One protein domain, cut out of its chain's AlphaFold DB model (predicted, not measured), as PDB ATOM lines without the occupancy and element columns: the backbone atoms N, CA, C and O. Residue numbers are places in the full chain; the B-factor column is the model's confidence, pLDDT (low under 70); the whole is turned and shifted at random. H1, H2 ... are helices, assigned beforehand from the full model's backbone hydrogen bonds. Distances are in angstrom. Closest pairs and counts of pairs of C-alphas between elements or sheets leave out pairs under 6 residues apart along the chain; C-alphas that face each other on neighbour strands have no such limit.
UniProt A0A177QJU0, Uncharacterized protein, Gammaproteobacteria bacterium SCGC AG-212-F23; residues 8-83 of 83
ATOM      1  N   PRO A   8      22.388  49.640 -32.193       84.56
ATOM      2  CA  PRO A   8      22.411  49.586 -30.739       84.56
ATOM      3  C   PRO A   8      22.639  48.153 -30.248       84.56
ATOM      4  O   PRO A   8      22.005  47.217 -30.741       84.56
ATOM      5  N   TRP A   9      23.474  47.994 -29.218       79.94
ATOM      6  CA  TRP A   9      23.839  46.692 -28.645       79.94
ATOM      7  C   TRP A   9      22.635  45.776 -28.359       79.94
ATOM      8  O   TRP A   9      22.680  44.584 -28.646       79.94
ATOM      9  N   ASN A  10      21.522  46.328 -27.861       81.88
ATOM     10  CA  ASN A  10      20.308  45.554 -27.571       81.88
ATOM     11  C   ASN A  10      19.701  44.891 -28.820       81.88
ATOM     12  O   ASN A  10      19.180  43.781 -28.732       81.88
ATOM     13  N   ASN A  11      19.778  45.555 -29.976       86.00
ATOM     14  CA  ASN A  11      19.267  45.019 -31.236       86.00
ATOM     15  C   ASN A  11      20.205  43.935 -31.772       86.00
ATOM     16  O   ASN A  11      19.743  42.868 -32.168       86.00
ATOM     17  N   LEU A  12      21.519  44.180 -31.709       84.44
ATOM     18  CA  LEU A  12      22.545  43.195 -32.062       84.44
ATOM     19  C   LEU A  12      22.378  41.908 -31.238       84.44
ATOM     20  O   LEU A  12      22.392  40.800 -31.774       84.44
ATOM     21  N   TYR A  13      22.143  42.072 -29.936       83.12
ATOM     22  CA  TYR A  13      21.895  40.985 -29.000       83.12
ATOM     23  C   TYR A  13      20.644  40.176 -29.360       83.12
ATOM     24  O   TYR A  13      20.706  38.949 -29.423       83.12
ATOM     25  N   ALA A  14      19.526  40.847 -29.649       87.44
ATOM     26  CA  ALA A  14      18.287  40.175 -30.033       87.44
ATOM     27  C   ALA A  14      18.470  39.314 -31.295       87.44
ATOM     28  O   ALA A  14      18.073  38.149 -31.308       87.44
ATOM     29  N   ILE A  15      19.143  39.855 -32.316       89.75
ATOM     30  CA  ILE A  15      19.428  39.141 -33.569       89.75
ATOM     31  C   ILE A  15      20.362  37.946 -33.309       89.75
ATOM     32  O   ILE A  15      20.149  36.859 -33.847       89.75
ATOM     33  N   PHE A  16      21.377  38.096 -32.456       89.50
ATOM     34  CA  PHE A  16      22.269  36.993 -32.092       89.50
ATOM     35  C   PHE A  16      21.539  35.854 -31.359       89.50
ATOM     36  O   PHE A  16      21.731  34.680 -31.688       89.50
ATOM     37  N   CYS A  17      20.671  36.178 -30.396       89.38
ATOM     38  CA  CYS A  17      19.837  35.185 -29.717       89.38
ATOM     39  C   CYS A  17      18.921  34.462 -30.707       89.38
ATOM     40  O   CYS A  17      18.855  33.235 -30.703       89.38
ATOM     41  N   GLU A  18      18.295  35.210 -31.615       92.69
ATOM     42  CA  GLU A  18      17.436  34.657 -32.654       92.69
ATOM     43  C   GLU A  18      18.189  33.699 -33.595       92.69
ATOM     44  O   GLU A  18      17.660  32.642 -33.952       92.69
ATOM     45  N   LYS A  19      19.448  34.012 -33.935       92.62
ATOM     46  CA  LYS A  19      20.337  33.116 -34.691       92.62
ATOM     47  C   LYS A  19      20.601  31.835 -33.901       92.62
ATOM     48  O   LYS A  19      20.492  30.742 -34.452       92.62
ATOM     49  N   CYS A  20      20.946  31.956 -32.620       90.75
ATOM     50  CA  CYS A  20      21.212  30.810 -31.751       90.75
ATOM     51  C   CYS A  20      19.990  29.893 -31.611       90.75
ATOM     52  O   CYS A  20      20.136  28.670 -31.639       90.75
ATOM     53  N   ASP A  21      18.794  30.465 -31.492       93.62
ATOM     54  CA  ASP A  21      17.550  29.704 -31.405       93.62
ATOM     55  C   ASP A  21      17.226  29.001 -32.725       93.62
ATOM     56  O   ASP A  21      16.913  27.812 -32.709       93.62
ATOM     57  N   ALA A  22      17.411  29.677 -33.866       94.75
ATOM     58  CA  ALA A  22      17.244  29.076 -35.190       94.75
ATOM     59  C   ALA A  22      18.225  27.912 -35.444       94.75
ATOM     60  O   ALA A  22      17.852  26.909 -36.053       94.75
ATOM     61  N   ILE A  23      19.464  28.005 -34.939       92.69
ATOM     62  CA  ILE A  23      20.435  26.895 -34.975       92.69
ATOM     63  C   ILE A  23      19.933  25.715 -34.135       92.69
ATOM     64  O   ILE A  23      19.938  24.583 -34.616       92.69
ATOM     65  N   LYS A  24      19.490  25.961 -32.895       93.69
ATOM     66  CA  LYS A  24      19.007  24.903 -31.989       93.69
ATOM     67  C   LYS A  24      17.761  24.201 -32.522       93.69
ATOM     68  O   LYS A  24      17.633  22.993 -32.352       93.69
ATOM     69  N   SER A  25      16.851  24.945 -33.143       94.06
ATOM     70  CA  SER A  25      15.617  24.402 -33.712       94.06
ATOM     71  C   SER A  25      15.811  23.765 -35.090       94.06
ATOM     72  O   SER A  25      14.884  23.133 -35.590       94.06
ATOM     73  N   GLY A  26      16.977  23.937 -35.722       94.12
ATOM     74  CA  GLY A  26      17.230  23.478 -37.089       94.12
ATOM     75  C   GLY A  26      16.434  24.242 -38.154       94.12
ATOM     76  O   GLY A  26      16.174  23.699 -39.227       94.12
ATOM     77  N   ASP A  27      16.029  25.487 -37.881       96.56
ATOM     78  CA  ASP A  27      15.256  26.308 -38.820       96.56
ATOM     79  C   ASP A  27      16.162  26.893 -39.916       96.56
ATOM     80  O   ASP A  27      16.660  28.021 -39.849       96.56
ATOM     81  N   LEU A  28      16.389  26.087 -40.953       93.88
ATOM     82  CA  LEU A  28      17.255  26.438 -42.076       93.88
ATOM     83  C   LEU A  28      16.742  27.640 -42.878       93.88
ATOM     84  O   LEU A  28      17.553  28.428 -43.363       93.88
ATOM     85  N   GLN A  29      15.423  27.813 -43.019       95.19
ATOM     86  CA  GLN A  29      14.864  28.940 -43.777       95.19
ATOM     87  C   GLN A  29      15.182  30.263 -43.085       95.19
ATOM     88  O   GLN A  29      15.618  31.222 -43.727       95.19
ATOM     89  N   LYS A  30      15.026  30.290 -41.761       93.81
ATOM     90  CA  LYS A  30      15.357  31.451 -40.948       93.81
ATOM     91  C   LYS A  30      16.849  31.759 -40.975       93.81
ATOM     92  O   LYS A  30      17.217  32.912 -41.183       93.81
ATOM     93  N   LEU A  31      17.711  30.746 -40.878       93.50
ATOM     94  CA  LEU A  31      19.163  30.935 -40.976       93.50
ATOM     95  C   LEU A  31      19.596  31.495 -42.335       93.50
ATOM     96  O   LEU A  31      20.442  32.386 -42.383       93.50
ATOM     97  N   ILE A  32      19.000  31.021 -43.433       93.50
ATOM     98  CA  ILE A  32      19.274  31.548 -44.778       93.50
ATOM     99  C   ILE A  32      18.839  33.012 -44.878       93.50
ATOM    100  O   ILE A  32      19.602  33.842 -45.368       93.50
ATOM    101  N   LYS A  33      17.643  33.345 -44.378       93.69
ATOM    102  CA  LYS A  33      17.154  34.727 -44.357       93.69
ATOM    103  C   LYS A  33      18.097  35.636 -43.564       93.69
ATOM    104  O   LYS A  33      18.545  36.651 -44.083       93.69
ATOM    105  N   MET A  34      18.474  35.224 -42.355       91.94
ATOM    106  CA  MET A  34      19.398  35.982 -41.509       91.94
ATOM    107  C   MET A  34      20.772  36.152 -42.154       91.94
ATOM    108  O   MET A  34      21.374  37.206 -42.000       91.94
ATOM    109  N   LYS A  35      21.269  35.154 -42.892       90.69
ATOM    110  CA  LYS A  35      22.542  35.260 -43.619       90.69
ATOM    111  C   LYS A  35      22.484  36.291 -44.748       90.69
ATOM    112  O   LYS A  35      23.489  36.939 -45.020       90.69
ATOM    113  N   ASN A  36      21.333  36.442 -45.398       91.19
ATOM    114  CA  ASN A  36      21.144  37.450 -46.441       91.19
ATOM    115  C   ASN A  36      20.985  38.858 -45.850       91.19
ATOM    116  O   ASN A  36      21.538  39.810 -46.396       91.19
ATOM    117  N   ASP A  37      20.259  38.976 -44.737       89.50
ATOM    118  CA  ASP A  37      19.985  40.258 -44.079       89.50
ATOM    119  C   ASP A  37      21.207  40.774 -43.287       89.50
ATOM    120  O   ASP A  37      21.497  41.973 -43.289       89.50
ATOM    121  N   TYR A  38      21.943  39.861 -42.640       88.31
ATOM    122  CA  TYR A  38      23.063  40.124 -41.728       88.31
ATOM    123  C   TYR A  38      24.230  39.147 -41.976       88.31
ATOM    124  O   TYR A  38      24.519  38.287 -41.136       88.31
ATOM    125  N   PRO A  39      24.924  39.243 -43.121       87.88
ATOM    126  CA  PRO A  39      25.993  38.310 -43.472       87.88
ATOM    127  C   PRO A  39      27.146  38.321 -42.464       87.88
ATOM    128  O   PRO A  39      27.668  37.252 -42.136       87.88
ATOM    129  N   ASP A  40      27.499  39.487 -41.913       87.44
ATOM    130  CA  ASP A  40      28.655  39.596 -41.015       87.44
ATOM    131  C   ASP A  40      28.423  38.869 -39.680       87.44
ATOM    132  O   ASP A  40      29.367  38.384 -39.067       87.44
ATOM    133  N   LEU A  41      27.164  38.651 -39.279       85.94
ATOM    134  CA  LEU A  41      26.822  37.850 -38.097       85.94
ATOM    135  C   LEU A  41      27.256  36.381 -38.246       85.94
ATOM    136  O   LEU A  41      27.349  35.655 -37.259       85.94
ATOM    137  N   PHE A  42      27.485  35.906 -39.471       87.81
ATOM    138  CA  PHE A  42      27.963  34.551 -39.750       87.81
ATOM    139  C   PHE A  42      29.488  34.474 -39.886       87.81
ATOM    140  O   PHE A  42      30.020  33.375 -40.048       87.81
ATOM    141  N   LEU A  43      30.196  35.604 -39.787       89.25
ATOM    142  CA  LEU A  43      31.647  35.619 -39.659       89.25
ATOM    143  C   LEU A  43      32.031  35.199 -38.240       89.25
ATOM    144  O   LEU A  43      31.479  35.687 -37.255       89.25
ATOM    145  N   LYS A  44      32.995  34.280 -38.142       87.25
ATOM    146  CA  LYS A  44      33.431  33.702 -36.866       87.25
ATOM    147  C   LYS A  44      33.917  34.768 -35.879       87.25
ATOM    148  O   LYS A  44      33.597  34.691 -34.703       87.25
ATOM    149  N   GLU A  45      34.660  35.754 -36.368       88.44
ATOM    150  CA  GLU A  45      35.247  36.827 -35.557       88.44
ATOM    151  C   GLU A  45      34.169  37.654 -34.840       88.44
ATOM    152  O   GLU A  45      34.261  37.875 -33.636       88.44
ATOM    153  N   ILE A  46      33.110  38.027 -35.562       84.00
ATOM    154  CA  ILE A  46      31.983  38.799 -35.021       84.00
ATOM    155  C   ILE A  46      31.137  37.940 -34.078       84.00
ATOM    156  O   ILE A  46      30.720  38.406 -33.021       84.00
ATOM    157  N   ASP A  47      30.898  36.672 -34.428       85.81
ATOM    158  CA  ASP A  47      30.191  35.734 -33.548       85.81
ATOM    159  C   ASP A  47      30.912  35.576 -32.197       85.81
ATOM    160  O   ASP A  47      30.282  35.655 -31.138       85.81
ATOM    161  N   ASP A  48      32.240  35.426 -32.234       86.69
ATOM    162  CA  ASP A  48      33.085  35.304 -31.048       86.69
ATOM    163  C   ASP A  48      33.094  36.605 -30.221       86.69
ATOM    164  O   ASP A  48      32.963  36.547 -28.996       86.69
ATOM    165  N   GLU A  49      33.180  37.777 -30.859       85.69
ATOM    166  CA  GLU A  49      33.143  39.088 -30.190       85.69
ATOM    167  C   GLU A  49      31.817  39.316 -29.438       85.69
ATOM    168  O   GLU A  49      31.804  39.687 -28.254       85.69
ATOM    169  N   ILE A  50      30.686  39.019 -30.087       84.62
ATOM    170  CA  ILE A  50      29.354  39.129 -29.477       84.62
ATOM    171  C   ILE A  50      29.225  38.150 -28.307       84.62
ATOM    172  O   ILE A  50      28.732  38.522 -27.238       84.62
ATOM    173  N   ARG A  51      29.708  36.911 -28.467       84.31
ATOM    174  CA  ARG A  51      29.661  35.888 -27.415       84.31
ATOM    175  C   ARG A  51      30.526  36.261 -26.207       84.31
ATOM    176  O   ARG A  51      30.091  36.053 -25.074       84.31
ATOM    177  N   GLN A  52      31.715  36.825 -26.413       86.00
ATOM    178  CA  GLN A  52      32.569  37.298 -25.317       86.00
ATOM    179  C   GLN A  52      31.925  38.459 -24.561       86.00
ATOM    180  O   GLN A  52      31.883  38.449 -23.329       86.00
ATOM    181  N   THR A  53      31.366  39.423 -25.290       83.12
ATOM    182  CA  THR A  53      30.667  40.568 -24.697       83.12
ATOM    183  C   THR A  53      29.435  40.117 -23.912       83.12
ATOM    184  O   THR A  53      29.190  40.599 -22.805       83.12
ATOM    185  N   PHE A  54      28.701  39.125 -24.429       79.50
ATOM    186  CA  PHE A  54      27.595  38.488 -23.718       79.50
ATOM    187  C   PHE A  54      28.055  37.836 -22.411       79.50
ATOM    188  O   PHE A  54      27.498  38.120 -21.351       79.50
ATOM    189  N   PHE A  55      29.100  37.008 -22.470       81.88
ATOM    190  CA  PHE A  55      29.634  36.319 -21.299       81.88
ATOM    191  C   PHE A  55      30.118  37.304 -20.229       81.88
ATOM    192  O   PHE A  55      29.824  37.143 -19.044       81.88
ATOM    193  N   TYR A  56      30.801  38.373 -20.646       79.50
ATOM    194  CA  TYR A  56      31.210  39.447 -19.750       79.50
ATOM    195  C   TYR A  56      30.005  40.133 -19.094       79.50
ATOM    196  O   TYR A  56      29.989  40.308 -17.875       79.50
ATOM    197  N   ALA A  57      28.978  40.491 -19.870       77.31
ATOM    198  CA  ALA A  57      27.776  41.140 -19.353       77.31
ATOM    199  C   ALA A  57      27.026  40.248 -18.350       77.31
ATOM    200  O   ALA A  57      26.591  40.729 -17.301       77.31
ATOM    201  N   GLU A  58      26.919  38.948 -18.628       78.38
ATOM    202  CA  GLU A  58      26.295  37.975 -17.730       78.38
ATOM    203  C   GLU A  58      27.062  37.881 -16.403       78.38
ATOM    204  O   GLU A  58      26.477  38.073 -15.331       78.38
ATOM    205  N   GLN A  59      28.386  37.705 -16.456       77.56
ATOM    206  CA  GLN A  59      29.229  37.652 -15.259       77.56
ATOM    207  C   GLN A  59      29.207  38.961 -14.462       77.56
ATOM    208  O   GLN A  59      29.083  38.948 -13.234       77.56
ATOM    209  N   PHE A  60      29.278  40.101 -15.145       74.81
ATOM    210  CA  PHE A  60      29.212  41.409 -14.508       74.81
ATOM    211  C   PHE A  60      27.860  41.624 -13.824       74.81
ATOM    212  O   PHE A  60      27.819  42.078 -12.676       74.81
ATOM    213  N   SER A  61      26.758  41.220 -14.466       72.06
ATOM    214  CA  SER A  61      25.414  41.305 -13.889       72.06
ATOM    215  C   SER A  61      25.234  40.418 -12.648       72.06
ATOM    216  O   SER A  61      24.490  40.754 -11.719       72.06
ATOM    217  N   ALA A  62      25.960  39.299 -12.597       76.56
ATOM    218  CA  ALA A  62      25.986  38.404 -11.454       76.56
ATOM    219  C   ALA A  62      26.843  38.940 -10.293       76.56
ATOM    220  O   ALA A  62      26.648  38.492  -9.154       76.56
ATOM    221  N   SER A  63      27.733  39.907 -10.552       81.88
ATOM    222  CA  SER A  63      28.658  40.446  -9.555       81.88
ATOM    223  C   SER A  63      27.926  41.115  -8.375       81.88
ATOM    224  O   SER A  63      26.903  41.790  -8.565       81.88
ATOM    225  N   PRO A  64      28.440  40.979  -7.134       81.38
ATOM    226  CA  PRO A  64      27.846  41.622  -5.960       81.38
ATOM    227  C   PRO A  64      27.737  43.142  -6.112       81.38
ATOM    228  O   PRO A  64      26.711  43.729  -5.767       81.38
ATOM    229  N   ARG A  65      28.766  43.767  -6.700       78.31
ATOM    230  CA  ARG A  65      28.844  45.219  -6.882       78.31
ATOM    231  C   ARG A  65      27.781  45.745  -7.842       78.31
ATOM    232  O   ARG A  65      27.147  46.756  -7.555       78.31
ATOM    233  N   TYR A  66      27.544  45.056  -8.955       80.06
ATOM    234  CA  TYR A  66      26.488  45.447  -9.888       80.06
ATOM    235  C   TYR A  66      25.092  45.306  -9.266       80.06
ATOM    236  O   TYR A  66      24.253  46.196  -9.403       80.06
ATOM    237  N   LYS A  67      24.845  44.215  -8.527       78.44
ATOM    238  CA  LYS A  67      23.575  44.003  -7.811       78.44
ATOM    239  C   LYS A  67      23.315  45.091  -6.770       78.44
ATOM    240  O   LYS A  67      22.174  45.527  -6.623       78.44
ATOM    241  N   GLU A  68      24.354  45.530  -6.066       83.06
ATOM    242  CA  GLU A  68      24.291  46.641  -5.117       83.06
ATOM    243  C   GLU A  68      23.940  47.962  -5.819       83.06
ATOM    244  O   GLU A  68      22.931  48.578  -5.479       83.06
ATOM    245  N   LEU A  69      24.678  48.328  -6.872       78.94
ATOM    246  CA  LEU A  69      24.417  49.537  -7.664       78.94
ATOM    247  C   LEU A  69      22.996  49.556  -8.245       78.94
ATOM    248  O   LEU A  69      22.292  50.561  -8.156       78.94
ATOM    249  N   LYS A  70      22.528  48.427  -8.789       78.69
ATOM    250  CA  LYS A  70      21.165  48.302  -9.321       78.69
ATOM    251  C   LYS A  70      20.108  48.548  -8.241       78.69
ATOM    252  O   LYS A  70      19.115  49.223  -8.502       78.69
ATOM    253  N   ARG A  71      20.315  48.032  -7.023       81.12
ATOM    254  CA  ARG A  71      19.411  48.276  -5.886       81.12
ATOM    255  C   ARG A  71      19.388  49.750  -5.490       81.12
ATOM    256  O   ARG A  71      18.313  50.260  -5.191       81.12
ATOM    257  N   GLU A  72      20.531  50.432  -5.495       82.38
ATOM    258  CA  GLU A  72      20.591  51.868  -5.195       82.38
ATOM    259  C   GLU A  72      19.854  52.717  -6.231       82.38
ATOM    260  O   GLU A  72      19.098  53.612  -5.852       82.38
ATOM    261  N   VAL A  73      20.019  52.417  -7.524       76.62
ATOM    262  CA  VAL A  73      19.288  53.103  -8.601       76.62
ATOM    263  C   VAL A  73      17.784  52.930  -8.413       76.62
ATOM    264  O   VAL A  73      17.067  53.923  -8.361       76.62
ATOM    265  N   VAL A  74      17.310  51.695  -8.218       79.38
ATOM    266  CA  VAL A  74      15.880  51.420  -8.000       79.38
ATOM    267  C   VAL A  74      15.351  52.149  -6.761       79.38
ATOM    268  O   VAL A  74      14.278  52.743  -6.822       79.38
ATOM    269  N   LYS A  75      16.104  52.163  -5.651       80.88
ATOM    270  CA  LYS A  75      15.728  52.917  -4.444       80.88
ATOM    271  C   LYS A  75      15.569  54.412  -4.729       80.88
ATOM    272  O   LYS A  75      14.572  54.990  -4.309       80.88
ATOM    273  N   LYS A  76      16.515  55.022  -5.453       74.94
ATOM    274  CA  LYS A  76      16.440  56.441  -5.841       74.94
ATOM    275  C   LYS A  76      15.231  56.721  -6.735       74.94
ATOM    276  O   LYS A  76      14.526  57.693  -6.499       74.94
ATOM    277  N   SER A  77      14.948  55.855  -7.708       69.44
ATOM    278  CA  SER A  77      13.782  55.999  -8.590       69.44
ATOM    279  C   SER A  77      12.458  55.926  -7.828       69.44
ATOM    280  O   SER A  77      11.539  56.684  -8.117       69.44
ATOM    281  N   LEU A  78      12.357  55.032  -6.839       67.25
ATOM    282  CA  LEU A  78      11.155  54.881  -6.017       67.25
ATOM    283  C   LEU A  78      10.933  56.071  -5.072       67.25
ATOM    284  O   LEU A  78       9.789  56.468  -4.882       67.25
ATOM    285  N   GLN A  79      12.000  56.670  -4.531       62.75
ATOM    286  CA  GLN A  79      11.900  57.869  -3.682       62.75
ATOM    287  C   GLN A  79      11.293  59.075  -4.415       62.75
ATOM    288  O   GLN A  79      10.587  59.872  -3.802       62.75
ATOM    289  N   ILE A  80      11.526  59.189  -5.725       59.66
ATOM    290  CA  ILE A  80      10.964  60.262  -6.561       59.66
ATOM    291  C   ILE A  80       9.448  60.091  -6.749       59.66
ATOM    292  O   ILE A  80       8.739  61.080  -6.862       59.66
ATOM    293  N   ILE A  81       8.941  58.853  -6.762       56.88
ATOM    294  CA  ILE A  81       7.512  58.552  -6.972       56.88
ATOM    295  C   ILE A  81       6.703  58.715  -5.675       56.88
ATOM    296  O   ILE A  81       5.500  58.949  -5.718       56.88
ATOM    297  N   SER A  82       7.353  58.583  -4.515       51.94
ATOM    298  CA  SER A  82       6.726  58.756  -3.199       51.94
ATOM    299  C   SER A  82       6.767  60.195  -2.659       51.94
ATOM    300  O   SER A  82       6.442  60.389  -1.488       51.94
ATOM    301  N   SER A  83       7.220  61.162  -3.464       46.62
ATOM    302  CA  SER A  83       7.276  62.599  -3.141       46.62
ATOM    303  C   SER A  83       6.202  63.357  -3.913       46.62
ATOM    304  O   SER A  83       5.677  64.343  -3.355       46.62
TER     305      SER A  83
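What this domain is: This is residues 8 to 83 of the 83 residues of an uncharacterized protein of Gammaproteobacteria bacterium SCGC AG-212-F23 (UniProt A0A177QJU0). What shape is this? The long helix H4 is a beam with a small head of H1, H2 and H3 by its first half, and at its other end H5 turns off at a corner as an arm; residues 62 to 69, of which 64 to 69 belong to H5, and residues 71 to 83, of which 71 to 81 belong to H5, stick out. In the head H1 and H2 make a helical hairpin, and short H3 joins it to H4. What is it made of? The printed part has 76 residues with five named helices, H1 to H5 in chain order, and no named strand, an all helix class. It is extended, with a radius of gyration of the C-alphas of 17.7 A and spans of 53 by 24 by 22 A.

Where its parts are: Where is the longest helix? H4 is residues 44 to 62, 26.9 A long, from C-alpha 44 at (33.431, 33.702, -36.866). Where are the others? H3 is residues 39 to 42, H2 residues 28 to 37 and H1 residues 9 to 25, 24.3 A long. H5 is residues 64 to 81, 26.5 A long, ending at C-alpha 81 (7.512, 58.552, -6.972).

How they stand to each other: What is near H4? H1 is close but not clearly touching, closest at the C-alphas of Tyr 13 and Ile 50, 7.7 A; their 73 degrees is only just about perpendicular. H5 is close but not clearly touching, closest at the C-alphas of Phe 60 and Tyr 66, 6.7 A, at a steep tilt of 69 degrees, only just short of perpendicular. Which helices touch? H1, with residues 19 to 23 alone, touches H2, closest at the C-alphas of Ala 22 and Leu 31, 6.4 A, at a shallow tilt of 27 degrees, opposite ways. H1 and H5 are apart. Are the backbones complete? In H1, H2 and H4 every O i to N i+4 pair is within hydrogen-bond range, in H5 13 of 14; H3 is too short for such a pair.

The domain as a whole: How far does it reach? The two C-alphas farthest apart, those of Leu 28 and Ser 83, are 54.1 A apart. Is it whole and sure? The printed part has no cut, and its four links are tight. Residues 77 to 83 have pLDDT under 70.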